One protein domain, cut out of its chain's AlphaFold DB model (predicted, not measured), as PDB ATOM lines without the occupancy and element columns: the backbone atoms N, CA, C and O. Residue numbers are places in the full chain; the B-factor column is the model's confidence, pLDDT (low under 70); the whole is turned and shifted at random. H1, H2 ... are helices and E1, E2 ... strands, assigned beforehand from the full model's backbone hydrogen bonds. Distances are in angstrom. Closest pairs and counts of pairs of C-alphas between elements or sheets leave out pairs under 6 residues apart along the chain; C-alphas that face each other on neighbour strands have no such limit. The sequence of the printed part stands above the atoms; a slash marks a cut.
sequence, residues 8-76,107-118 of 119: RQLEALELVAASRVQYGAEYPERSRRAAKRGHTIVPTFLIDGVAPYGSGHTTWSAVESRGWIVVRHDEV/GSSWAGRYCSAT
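What this domain is: This is residues 8 to 76 and 107 to 118 of the 119 residues of an uncharacterized protein of Mycolicibacterium novocastrense (UniProt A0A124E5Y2). Two small two-stranded sheets, E1 with E2 and E3 with E4, lie close together, and helices H1 and H3 meet steeply and pack on them toward one end of an elongated body. Helix H2 lies at the other end of the long axis, away from both other helices, and the chain returns from it through residues 36 to 43 to E2. The printed part has 81 residues, 41 of them in named elements, with three named helices and four named strands that follow along the chain as H1, E1, H2, E2, H3, E3, E4, and its class is mixed, helices and strands. Both sheets are antiparallel. The whole is compact by its radius of gyration of the C-alphas, 12.8 A, and the C-alphas span 39 by 25 by 21 A.

How they stand to each other: H1, residues 8 to 17, touches H3, residues 56 to 64, closest at the C-alphas of Gln 9 and Thr 59, 6.5 A apart. They run the same way at a steep tilt of 68 degrees, only just short of about perpendicular. E1, residues 21 to 24, and E2, residues 44 to 47, are antiparallel neighbours at 147 degrees; N 22 and O 46, 2.8 A apart, are within hydrogen-bond range, as are N 24 and O 44 at 2.9 A. H2, residues 28 to 35, is apart from H1 and from H3. The closest C-alphas of E2 and H3 are those of Phe 45 and His 57, 7.3 A apart. E3, residues 69 to 71, and E4, residues 115 to 117, are antiparallel neighbours at 159 degrees, with N 70 and O 116 within hydrogen-bond range at 2.8 A. The closest C-alphas of H1 and E4 are those of Val 16 and Ala 117, 6.0 A apart; those of E1 and E4 are Gln 22 and Cys 115, also 6.0 A apart. Residues 23 to 24 of E1 also form a short antiparallel pairing with residues 111 to 112. In H1, H2 and H3 every O i to N i+4 pair is within hydrogen-bond range.

Where its parts are: H1 begins at C-alpha 8, (-4.064, -49.401, 14.736), and is 14.3 A long. E1 measures 9.8 A, H2 10.4 A, E2 9.7 A and H3 12.5 A from first to last C-alpha. H2 begins at C-alpha 28, (-25.229, -33.488, 8.732). E3 is 6.5 A long, and E4, 7.0 A long, ends at C-alpha 117, (-14.616, -55.410, 5.869).

The domain as a whole: The two C-alphas farthest apart are those of Leu 10 and Arg 37, at 39.3 A. Residues 77 to 106 are not printed, and C-alphas 76 and 107 are 9.3 A apart across this cut. Of the links that are printed whole, none is long. The mean pLDDT of the printed part is 70.9; 33 residues are under 70, among them residues 48 to 57 and 107 to 118.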
ATOM      1  N   ARG A   8      -2.971 -50.335  15.070       80.56
ATOM      2  CA  ARG A   8      -4.064 -49.401  14.736       80.56
ATOM      3  C   ARG A   8      -4.896 -49.840  13.529       80.56
ATOM      4  O   ARG A   8      -6.069 -49.507  13.442       80.56
ATOM      5  N   GLN A   9      -4.292 -50.559  12.582       82.50
ATOM      6  CA  GLN A   9      -5.014 -51.097  11.428       82.50
ATOM      7  C   GLN A   9      -5.853 -52.317  11.809       82.50
ATOM      8  O   GLN A   9      -6.946 -52.464  11.282       82.50
ATOM      9  N   LEU A  10      -5.382 -53.149  12.743       84.69
ATOM     10  CA  LEU A  10      -6.183 -54.239  13.308       84.69
ATOM     11  C   LEU A  10      -7.383 -53.695  14.089       84.69
ATOM     12  O   LEU A  10      -8.504 -54.099  13.814       84.69
ATOM     13  N   GLU A  11      -7.166 -52.710  14.964       81.69
ATOM     14  CA  GLU A  11      -8.245 -52.031  15.700       81.69
ATOM     15  C   GLU A  11      -9.288 -51.421  14.741       81.69
ATOM     16  O   GLU A  11     -10.492 -51.526  14.965       81.69
ATOM     17  N   ALA A  12      -8.844 -50.827  13.627       78.56
ATOM     18  CA  ALA A  12      -9.746 -50.310  12.597       78.56
ATOM     19  C   ALA A  12     -10.596 -51.421  11.949       78.56
ATOM     20  O   ALA A  12     -11.802 -51.253  11.772       78.56
ATOM     21  N   LEU A  13      -9.994 -52.570  11.631       82.06
ATOM     22  CA  LEU A  13     -10.718 -53.711  11.065       82.06
ATOM     23  C   LEU A  13     -11.730 -54.301  12.058       82.06
ATOM     24  O   LEU A  13     -12.852 -54.612  11.662       82.06
ATOM     25  N   GLU A  14     -11.381 -54.382  13.343       83.81
ATOM     26  CA  GLU A  14     -12.288 -54.834  14.406       83.81
ATOM     27  C   GLU A  14     -13.517 -53.923  14.540       83.81
ATOM     28  O   GLU A  14     -14.644 -54.404  14.666       83.81
ATOM     29  N   LEU A  15     -13.330 -52.603  14.452       80.62
ATOM     30  CA  LEU A  15     -14.430 -51.636  14.511       80.62
ATOM     31  C   LEU A  15     -15.377 -51.744  13.306       80.62
ATOM     32  O   LEU A  15     -16.593 -51.595  13.467       80.62
ATOM     33  N   VAL A  16     -14.846 -52.019  12.112       78.06
ATOM     34  CA  VAL A  16     -15.665 -52.248  10.907       78.06
ATOM     35  C   VAL A  16     -16.423 -53.563  11.012       78.06
ATOM     36  O   VAL A  16     -17.623 -53.583  10.755       78.06
ATOM     37  N   ALA A  17     -15.764 -54.639  11.454       79.31
ATOM     38  CA  ALA A  17     -16.417 -55.925  11.697       79.31
ATOM     39  C   ALA A  17     -17.551 -55.798  12.733       79.31
ATOM     40  O   ALA A  17     -18.614 -56.394  12.575       79.31
ATOM     41  N   ALA A  18     -17.369 -54.947  13.745       80.31
ATOM     42  CA  ALA A  18     -18.389 -54.622  14.737       80.31
ATOM     43  C   ALA A  18     -19.487 -53.660  14.231       80.31
ATOM     44  O   ALA A  18     -20.368 -53.286  15.005       80.31
ATOM     45  N   SER A  19     -19.461 -53.233  12.961       75.19
ATOM     46  CA  SER A  19     -20.406 -52.261  12.382       75.19
ATOM     47  C   SER A  19     -20.465 -50.916  13.125       75.19
ATOM     48  O   SER A  19     -21.503 -50.248  13.130       75.19
ATOM     49  N   ARG A  20     -19.347 -50.517  13.748       74.31
ATOM     50  CA  ARG A  20     -19.191 -49.272  14.530       74.31
ATOM     51  C   ARG A  20     -18.593 -48.119  13.723       74.31
ATOM     52  O   ARG A  20     -18.186 -47.106  14.292       74.31
ATOM     53  N   VAL A  21     -18.499 -48.293  12.405       74.75
ATOM     54  CA  VAL A  21     -17.932 -47.323  11.466       74.75
ATOM     55  C   VAL A  21     -18.973 -46.989  10.409       74.75
ATOM     56  O   VAL A  21     -19.556 -47.873   9.784       74.75
ATOM     57  N   GLN A  22     -19.187 -45.699  10.205       74.56
ATOM     58  CA  GLN A  22     -20.055 -45.140   9.179       74.56
ATOM     59  C   GLN A  22     -19.241 -44.192   8.303       74.56
ATOM     60  O   GLN A  22     -18.223 -43.652   8.736       74.56
ATOM     61  N   TYR A  23     -19.690 -43.979   7.073       72.75
ATOM     62  CA  TYR A  23     -19.099 -42.980   6.188       72.75
ATOM     63  C   TYR A  23     -20.096 -41.847   5.984       72.75
ATOM     64  O   TYR A  23     -21.278 -42.097   5.719       72.75
ATOM     65  N   GLY A  24     -19.654 -40.606   6.182       72.38
ATOM     66  CA  GLY A  24     -20.589 -39.498   6.279       72.38
ATOM     67  C   GLY A  24     -20.022 -38.174   6.768       72.38
ATOM     68  O   GLY A  24     -18.819 -38.028   6.965       72.38
ATOM     69  N   ALA A  25     -20.891 -37.193   7.009       72.06
ATOM     70  CA  ALA A  25     -20.501 -36.006   7.764       72.06
ATOM     71  C   ALA A  25     -20.828 -36.125   9.241       72.06
ATOM     72  O   ALA A  25     -21.959 -36.424   9.621       72.06
ATOM     73  N   GLU A  26     -19.862 -35.709  10.051       64.81
ATOM     74  CA  GLU A  26     -20.015 -35.532  11.494       64.81
ATOM     75  C   GLU A  26     -21.156 -34.567  11.837       64.81
ATOM     76  O   GLU A  26     -21.902 -34.787  12.787       64.81
ATOM     77  N   TYR A  27     -21.331 -33.517  11.025       71.62
ATOM     78  CA  TYR A  27     -22.392 -32.523  11.181       71.62
ATOM     79  C   TYR A  27     -23.300 -32.511   9.939       71.62
ATOM     80  O   TYR A  27     -23.092 -31.698   9.025       71.62
ATOM     81  N   PRO A  28     -24.330 -33.381   9.882       67.56
ATOM     82  CA  PRO A  28     -25.229 -33.488   8.732       67.56
ATOM     83  C   PRO A  28     -25.921 -32.167   8.385       67.56
ATOM     84  O   PRO A  28     -25.921 -31.745   7.231       67.56
ATOM     85  N   GLU A  29     -26.423 -31.447   9.390       71.12
ATOM     86  CA  GLU A  29     -27.101 -30.159   9.197       71.12
ATOM     87  C   GLU A  29     -26.165 -29.064   8.674       71.12
ATOM     88  O   GLU A  29     -26.544 -28.263   7.817       71.12
ATOM     89  N   ARG A  30     -24.908 -29.041   9.133       73.44
ATOM     90  CA  ARG A  30     -23.896 -28.116   8.604       73.44
ATOM     91  C   ARG A  30     -23.609 -28.414   7.137       73.44
ATOM     92  O   ARG A  30     -23.515 -27.488   6.337       73.44
ATOM     93  N   SER A  31     -23.515 -29.692   6.792       71.88
ATOM     94  CA  SER A  31     -23.256 -30.149   5.427       71.88
ATOM     95  C   SER A  31     -24.408 -29.844   4.488       71.88
ATOM     96  O   SER A  31     -24.187 -29.310   3.408       71.88
ATOM     97  N   ARG A  32     -25.645 -30.048   4.940       71.19
ATOM     98  CA  ARG A  32     -26.844 -29.643   4.205       71.19
ATOM     99  C   ARG A  32     -26.890 -28.131   3.976       71.19
ATOM    100  O   ARG A  32     -27.207 -27.682   2.882       71.19
ATOM    101  N   ARG A  33     -26.557 -27.318   4.985       75.56
ATOM    102  CA  ARG A  33     -26.475 -25.851   4.818       75.56
ATOM    103  C   ARG A  33     -25.363 -25.428   3.862       75.56
ATOM    104  O   ARG A  33     -25.532 -24.431   3.166       75.56
ATOM    105  N   ALA A  34     -24.241 -26.142   3.861       76.31
ATOM    106  CA  ALA A  34     -23.138 -25.908   2.939       76.31
ATOM    107  C   ALA A  34     -23.544 -26.254   1.498       76.31
ATOM    108  O   ALA A  34     -23.395 -25.403   0.623       76.31
ATOM    109  N   ALA A  35     -24.165 -27.416   1.279       72.75
ATOM    110  CA  ALA A  35     -24.669 -27.834  -0.029       72.75
ATOM    111  C   ALA A  35     -25.695 -26.833  -0.583       72.75
ATOM    112  O   ALA A  35     -25.500 -26.283  -1.662       72.75
ATOM    113  N   LYS A  36     -26.641 -26.392   0.258       72.88
ATOM    114  CA  LYS A  36     -27.600 -25.311  -0.047       72.88
ATOM    115  C   LYS A  36     -26.976 -23.955  -0.397       72.88
ATOM    116  O   LYS A  36     -27.721 -23.032  -0.729       72.88
ATOM    117  N   ARG A  37     -25.664 -23.784  -0.239       75.75
ATOM    118  CA  ARG A  37     -24.889 -22.590  -0.615       75.75
ATOM    119  C   ARG A  37     -23.908 -22.870  -1.762       75.75
ATOM    120  O   ARG A  37     -23.121 -21.990  -2.088       75.75
ATOM    121  N   GLY A  38     -23.952 -24.060  -2.363       66.75
ATOM    122  CA  GLY A  38     -23.033 -24.499  -3.413       66.75
ATOM    123  C   GLY A  38     -21.678 -24.984  -2.896       66.75
ATOM    124  O   GLY A  38     -20.705 -24.977  -3.644       66.75
ATOM    125  N   HIS A  39     -21.579 -25.369  -1.621       73.00
ATOM    126  CA  HIS A  39     -20.348 -25.903  -1.045       73.00
ATOM    127  C   HIS A  39     -20.446 -27.406  -0.814       73.00
ATOM    128  O   HIS A  39     -21.325 -27.885  -0.096       73.00
ATOM    129  N   THR A  40     -19.469 -28.134  -1.342       66.44
ATOM    130  CA  THR A  40     -19.298 -29.559  -1.076       66.44
ATOM    131  C   THR A  40     -18.481 -29.731   0.198       66.44
ATOM    132  O   THR A  40     -17.334 -29.291   0.277       66.44
ATOM    133  N   ILE A  41     -19.065 -30.364   1.213       68.31
ATOM    134  CA  ILE A  41     -18.281 -30.894   2.334       68.31
ATOM    135  C   ILE A  41     -17.736 -32.258   1.905       68.31
ATOM    136  O   ILE A  41     -18.391 -32.973   1.151       68.31
ATOM    137  N   VAL A  42     -16.528 -32.605   2.344       69.56
ATOM    138  CA  VAL A  42     -15.941 -33.924   2.083       69.56
ATOM    139  C   VAL A  42     -16.399 -34.874   3.198       69.56
ATOM    140  O   VAL A  42     -16.180 -34.551   4.369       69.56
ATOM    141  N   PRO A  43     -17.066 -35.996   2.877       70.38
ATOM    142  CA  PRO A  43     -17.418 -36.996   3.879       70.38
ATOM    143  C   PRO A  43     -16.164 -37.631   4.495       70.38
ATOM    144  O   PRO A  43     -15.091 -37.663   3.896       70.38
ATOM    145  N   THR A  44     -16.301 -38.124   5.721       73.56
ATOM    146  CA  THR A  44     -15.228 -38.730   6.511       73.56
ATOM    147  C   THR A  44     -15.721 -40.003   7.199       73.56
ATOM    148  O   THR A  44     -16.914 -40.315   7.202       73.56
ATOM    149  N   PHE A  45     -14.798 -40.745   7.802       74.50
ATOM    150  CA  PHE A  45     -15.128 -41.875   8.660       74.50
ATOM    151  C   PHE A  45     -15.673 -41.377  10.002       74.50
ATOM    152  O   PHE A  45     -15.033 -40.588  10.699       74.50
ATOM    153  N   LEU A  46     -16.854 -41.866  10.364       73.69
ATOM    154  CA  LEU A  46     -17.524 -41.629  11.635       73.69
ATOM    155  C   LEU A  46     -17.445 -42.917  12.446       73.69
ATOM    156  O   LEU A  46     -17.862 -43.972  11.976       73.69
ATOM    157  N   ILE A  47     -16.876 -42.844  13.644       73.12
ATOM    158  CA  ILE A  47     -16.588 -44.016  14.470       73.12
ATOM    159  C   ILE A  47     -17.249 -43.804  15.822       73.12
ATOM    160  O   ILE A  47     -17.033 -42.775  16.466       73.12
ATOM    161  N   ASP A  48     -18.021 -44.786  16.273       66.38
ATOM    162  CA  ASP A  48     -18.725 -44.685  17.549       66.38
ATOM    163  C   ASP A  48     -17.750 -44.482  18.716       66.38
ATOM    164  O   ASP A  48     -16.974 -45.378  19.061       66.38
ATOM    165  N   GLY A  49     -17.843 -43.319  19.366       61.38
ATOM    166  CA  GLY A  49     -17.039 -42.959  20.537       61.38
ATOM    167  C   GLY A  49     -15.656 -42.377  20.227       61.38
ATOM    168  O   GLY A  49     -14.871 -42.190  21.153       61.38
ATOM    169  N   VAL A  50     -15.344 -42.073  18.959       64.44
ATOM    170  CA  VAL A  50     -14.062 -41.471  18.560       64.44
ATOM    171  C   VAL A  50     -14.309 -40.187  17.771       64.44
ATOM    172  O   VAL A  50     -15.093 -40.165  16.826       64.44
ATOM    173  N   ALA A  51     -13.615 -39.109  18.149       57.31
ATOM    174  CA  ALA A  51     -13.679 -37.853  17.410       57.31
ATOM    175  C   ALA A  51     -13.119 -38.043  15.979       57.31
ATOM    176  O   ALA A  51     -12.040 -38.620  15.820       57.31
ATOM    177  N   PRO A  52     -13.805 -37.551  14.934       55.81
ATOM    178  CA  PRO A  52     -13.480 -37.851  13.534       55.81
ATOM    179  C   PRO A  52     -12.225 -37.142  13.001       55.81
ATOM    180  O   PRO A  52     -11.791 -37.413  11.880       55.81
ATOM    181  N   TYR A  53     -11.613 -36.249  13.784       55.00
ATOM    182  CA  TYR A  53     -10.448 -35.470  13.367       55.00
ATOM    183  C   TYR A  53      -9.161 -35.920  14.068       55.00
ATOM    184  O   TYR A  53      -9.104 -36.048  15.288       55.00
ATOM    185  N   GLY A  54      -8.097 -36.119  13.279       60.69
ATOM    186  CA  GLY A  54      -6.743 -36.400  13.764       60.69
ATOM    187  C   GLY A  54      -6.084 -37.609  13.094       60.69
ATOM    188  O   GLY A  54      -6.427 -37.997  11.978       60.69
ATOM    189  N   SER A  55      -5.130 -38.229  13.796       55.28
ATOM    190  CA  SER A  55      -4.309 -39.352  13.294       55.28
ATOM    191  C   SER A  55      -5.087 -40.619  12.887       55.28
ATOM    192  O   SER A  55      -4.510 -41.534  12.299       55.28
ATOM    193  N   GLY A  56      -6.394 -40.674  13.169       66.38
ATOM    194  CA  GLY A  56      -7.284 -41.733  12.705       66.38
ATOM    195  C   GLY A  56      -7.483 -41.711  11.189       66.38
ATOM    196  O   GLY A  56      -7.382 -42.759  10.561       66.38
ATOM    197  N   HIS A  57      -7.678 -40.535  10.577       69.94
ATOM    198  CA  HIS A  57      -8.020 -40.417   9.152       69.94
ATOM    199  C   HIS A  57      -6.984 -41.085   8.236       69.94
ATOM    200  O   HIS A  57      -7.337 -41.823   7.323       69.94
ATOM    201  N   THR A  58      -5.688 -40.895   8.507       75.06
ATOM    202  CA  THR A  58      -4.612 -41.524   7.722       75.06
ATOM    203  C   THR A  58      -4.610 -43.046   7.846       75.06
ATOM    204  O   THR A  58      -4.270 -43.735   6.886       75.06
ATOM    205  N   THR A  59      -5.014 -43.580   9.000       80.31
ATOM    206  CA  THR A  59      -5.147 -45.025   9.212       80.31
ATOM    207  C   THR A  59      -6.300 -45.572   8.378       80.31
ATOM    208  O   THR A  59      -6.100 -46.540   7.652       80.31
ATOM    209  N   TRP A  60      -7.460 -44.914   8.406       76.56
ATOM    210  CA  TRP A  60      -8.644 -45.326   7.649       76.56
ATOM    211  C   TRP A  60      -8.443 -45.246   6.137       76.56
ATOM    212  O   TRP A  60      -8.666 -46.240   5.448       76.56
ATOM    213  N   SER A  61      -7.887 -44.142   5.628       77.06
ATOM    214  CA  SER A  61      -7.522 -44.029   4.210       77.06
ATOM    215  C   SER A  61      -6.495 -45.087   3.789       77.06
ATOM    216  O   SER A  61      -6.535 -45.596   2.669       77.06
ATOM    217  N   ALA A  62      -5.562 -45.461   4.673       80.94
ATOM    218  CA  ALA A  62      -4.596 -46.521   4.390       80.94
ATOM    219  C   ALA A  62      -5.224 -47.925   4.371       80.94
ATOM    220  O   ALA A  62      -4.709 -48.800   3.680       80.94
ATOM    221  N   VAL A  63      -6.287 -48.164   5.142       80.38
ATOM    222  CA  VAL A  63      -7.009 -49.447   5.165       80.38
ATOM    223  C   VAL A  63      -7.924 -49.560   3.933       80.38
ATOM    224  O   VAL A  63      -7.931 -50.602   3.279       80.38
ATOM    225  N   GLU A  64      -8.601 -48.468   3.553       80.56
ATOM    226  CA  GLU A  64      -9.424 -48.361   2.334       80.56
ATOM    227  C   GLU A  64      -8.583 -48.515   1.059       80.56
ATOM    228  O   GLU A  64      -8.866 -49.375   0.232       80.56
ATOM    229  N   SER A  65      -7.488 -47.756   0.917       82.19
ATOM    230  CA  SER A  65      -6.610 -47.828  -0.269       82.19
ATOM    231  C   SER A  65      -5.949 -49.194  -0.479       82.19
ATOM    232  O   SER A  65      -5.514 -49.510  -1.585       82.19
ATOM    233  N   ARG A  66      -5.863 -50.016   0.572       83.94
ATOM    234  CA  ARG A  66      -5.377 -51.402   0.498       83.94
ATOM    235  C   ARG A  66      -6.478 -52.414   0.181       83.94
ATOM    236  O   ARG A  66      -6.168 -53.596   0.059       83.94
ATOM    237  N   GLY A  67      -7.729 -51.972   0.071       78.69
ATOM    238  CA  GLY A  67      -8.888 -52.821  -0.198       78.69
ATOM    239  C   GLY A  67      -9.259 -53.743   0.961       78.69
ATOM    240  O   GLY A  67      -9.900 -54.763   0.734       78.69
ATOM    241  N   TRP A  68      -8.831 -53.431   2.189       80.50
ATOM    242  CA  TRP A  68      -9.173 -54.227   3.381       80.50
ATOM    243  C   TRP A  68     -10.552 -53.867   3.942       80.50
ATOM    244  O   TRP A  68     -11.154 -54.633   4.691       80.50
ATOM    245  N   ILE A  69     -11.036 -52.682   3.582       77.19
ATOM    246  CA  ILE A  69     -12.411 -52.253   3.789       77.19
ATOM    247  C   ILE A  69     -12.935 -51.716   2.463       77.19
ATOM    248  O   ILE A  69     -12.183 -51.117   1.690       77.19
ATOM    249  N   VAL A  70     -14.226 -51.902   2.227       72.75
ATOM    250  CA  VAL A  70     -14.945 -51.304   1.106       72.75
ATOM    251  C   VAL A  70     -15.827 -50.198   1.661       72.75
ATOM    252  O   VAL A  70     -16.672 -50.446   2.525       72.75
ATOM    253  N   VAL A  71     -15.618 -48.984   1.152       70.62
ATOM    254  CA  VAL A  71     -16.483 -47.830   1.404       70.62
ATOM    255  C   VAL A  71     -17.392 -47.645   0.192       70.62
ATOM    256  O   VAL A  71     -16.928 -47.385  -0.917       70.62
ATOM    257  N   ARG A  72     -18.696 -47.809   0.399       68.12
ATOM    258  CA  ARG A  72     -19.738 -47.677  -0.624       68.12
ATOM    259  C   ARG A  72     -20.162 -46.223  -0.767       68.12
ATOM    260  O   ARG A  72     -21.220 -45.801  -0.307       68.12
ATOM    261  N   HIS A  73     -19.287 -45.434  -1.386       64.00
ATOM    262  CA  HIS A  73     -19.538 -44.021  -1.702       64.00
ATOM    263  C   HIS A  73     -20.772 -43.825  -2.600       64.00
ATOM    264  O   HIS A  73     -21.411 -42.773  -2.562       64.00
ATOM    265  N   ASP A  74     -21.091 -44.844  -3.397       60.56
ATOM    266  CA  ASP A  74     -22.204 -44.950  -4.338       60.56
ATOM    267  C   ASP A  74     -23.555 -45.241  -3.673       60.56
ATOM    268  O   ASP A  74     -24.592 -44.827  -4.185       60.56
ATOM    269  N   GLU A  75     -23.559 -45.900  -2.514       64.19
ATOM    270  CA  GLU A  75     -24.792 -46.247  -1.796       64.19
ATOM    271  C   GLU A  75     -25.343 -45.088  -0.953       64.19
ATOM    272  O   GLU A  75     -26.434 -45.205  -0.395       64.19
ATOM    273  N   VAL A  76     -24.635 -43.952  -0.874       67.75
ATOM    274  CA  VAL A  76     -25.142 -42.745  -0.208       67.75
ATOM    275  C   VAL A  76     -26.305 -42.181  -1.037       67.75
ATOM    276  O   VAL A  76     -26.061 -41.661  -2.127       67.75
ATOM    277  N   GLY A 107     -31.356 -37.936   3.045       61.03
ATOM    278  CA  GLY A 107     -31.627 -38.097   4.482       61.03
ATOM    279  C   GLY A 107     -31.279 -36.890   5.367       61.03
ATOM    280  O   GLY A 107     -30.474 -36.029   5.005       61.03
ATOM    281  N   SER A 108     -31.871 -36.834   6.570       52.78
ATOM    282  CA  SER A 108     -31.456 -35.943   7.680       52.78
ATOM    283  C   SER A 108     -30.092 -36.305   8.255       52.78
ATOM    284  O   SER A 108     -29.384 -35.435   8.757       52.78
ATOM    285  N   SER A 109     -29.697 -37.567   8.126       53.34
ATOM    286  CA  SER A 109     -28.376 -38.054   8.474       53.34
ATOM    287  C   SER A 109     -27.584 -38.331   7.203       53.34
ATOM    288  O   SER A 109     -27.861 -39.275   6.466       53.34
ATOM    289  N   TRP A 110     -26.531 -37.551   6.979       58.34
ATOM    290  CA  TRP A 110     -25.465 -37.929   6.056       58.34
ATOM    291  C   TRP A 110     -24.520 -38.923   6.743       58.34
ATOM    292  O   TRP A 110     -23.317 -38.743   6.715       58.34
ATOM    293  N   ALA A 111     -25.076 -39.914   7.439       57.22
ATOM    294  CA  ALA A 111     -24.365 -40.965   8.147       57.22
ATOM    295  C   ALA A 111     -25.084 -42.264   7.793       57.22
ATOM    296  O   ALA A 111     -26.278 -42.407   8.065       57.22
ATOM    297  N   GLY A 112     -24.399 -43.163   7.095       60.03
ATOM    298  CA  GLY A 112     -24.934 -44.487   6.826       60.03
ATOM    299  C   GLY A 112     -23.855 -45.548   6.920       60.03
ATOM    300  O   GLY A 112     -22.651 -45.266   6.901       60.03
ATOM    301  N   ARG A 113     -24.310 -46.788   7.097       62.06
ATOM    302  CA  ARG A 113     -23.459 -47.971   7.255       62.06
ATOM    303  C   ARG A 113     -22.948 -48.423   5.890       62.06
ATOM    304  O   ARG A 113     -23.347 -49.461   5.388       62.06
ATOM    305  N   TYR A 114     -22.083 -47.611   5.298       63.28
ATOM    306  CA  TYR A 114     -21.513 -47.849   3.971       63.28
ATOM    307  C   TYR A 114     -20.086 -48.414   4.039       63.28
ATOM    308  O   TYR A 114     -19.392 -48.440   3.030       63.28
ATOM    309  N   CYS A 115     -19.626 -48.846   5.218       59.94
ATOM    310  CA  CYS A 115     -18.311 -49.455   5.411       59.94
ATOM    311  C   CYS A 115     -18.463 -50.935   5.764       59.94
ATOM    312  O   CYS A 115     -19.135 -51.268   6.740       59.94
ATOM    313  N   SER A 116     -17.795 -51.809   5.014       65.94
ATOM    314  CA  SER A 116     -17.717 -53.247   5.306       65.94
ATOM    315  C   SER A 116     -16.281 -53.751   5.177       65.94
ATOM    316  O   SER A 116     -15.493 -53.204   4.406       65.94
ATOM    317  N   ALA A 117     -15.918 -54.761   5.969       69.31
ATOM    318  CA  ALA A 117     -14.616 -55.410   5.869       69.31
ATOM    319  C   ALA A 117     -14.655 -56.432   4.728       69.31
ATOM    320  O   ALA A 117     -15.615 -57.193   4.607       69.31
ATOM    321  N   THR A 118     -13.614 -56.451   3.904       60.53
ATOM    322  CA  THR A 118     -13.442 -57.454   2.852       60.53
ATOM    323  C   THR A 118     -12.731 -58.664   3.454       60.53
ATOM    324  O   THR A 118     -11.589 -58.544   3.897       60.53
TER     325      THR A 118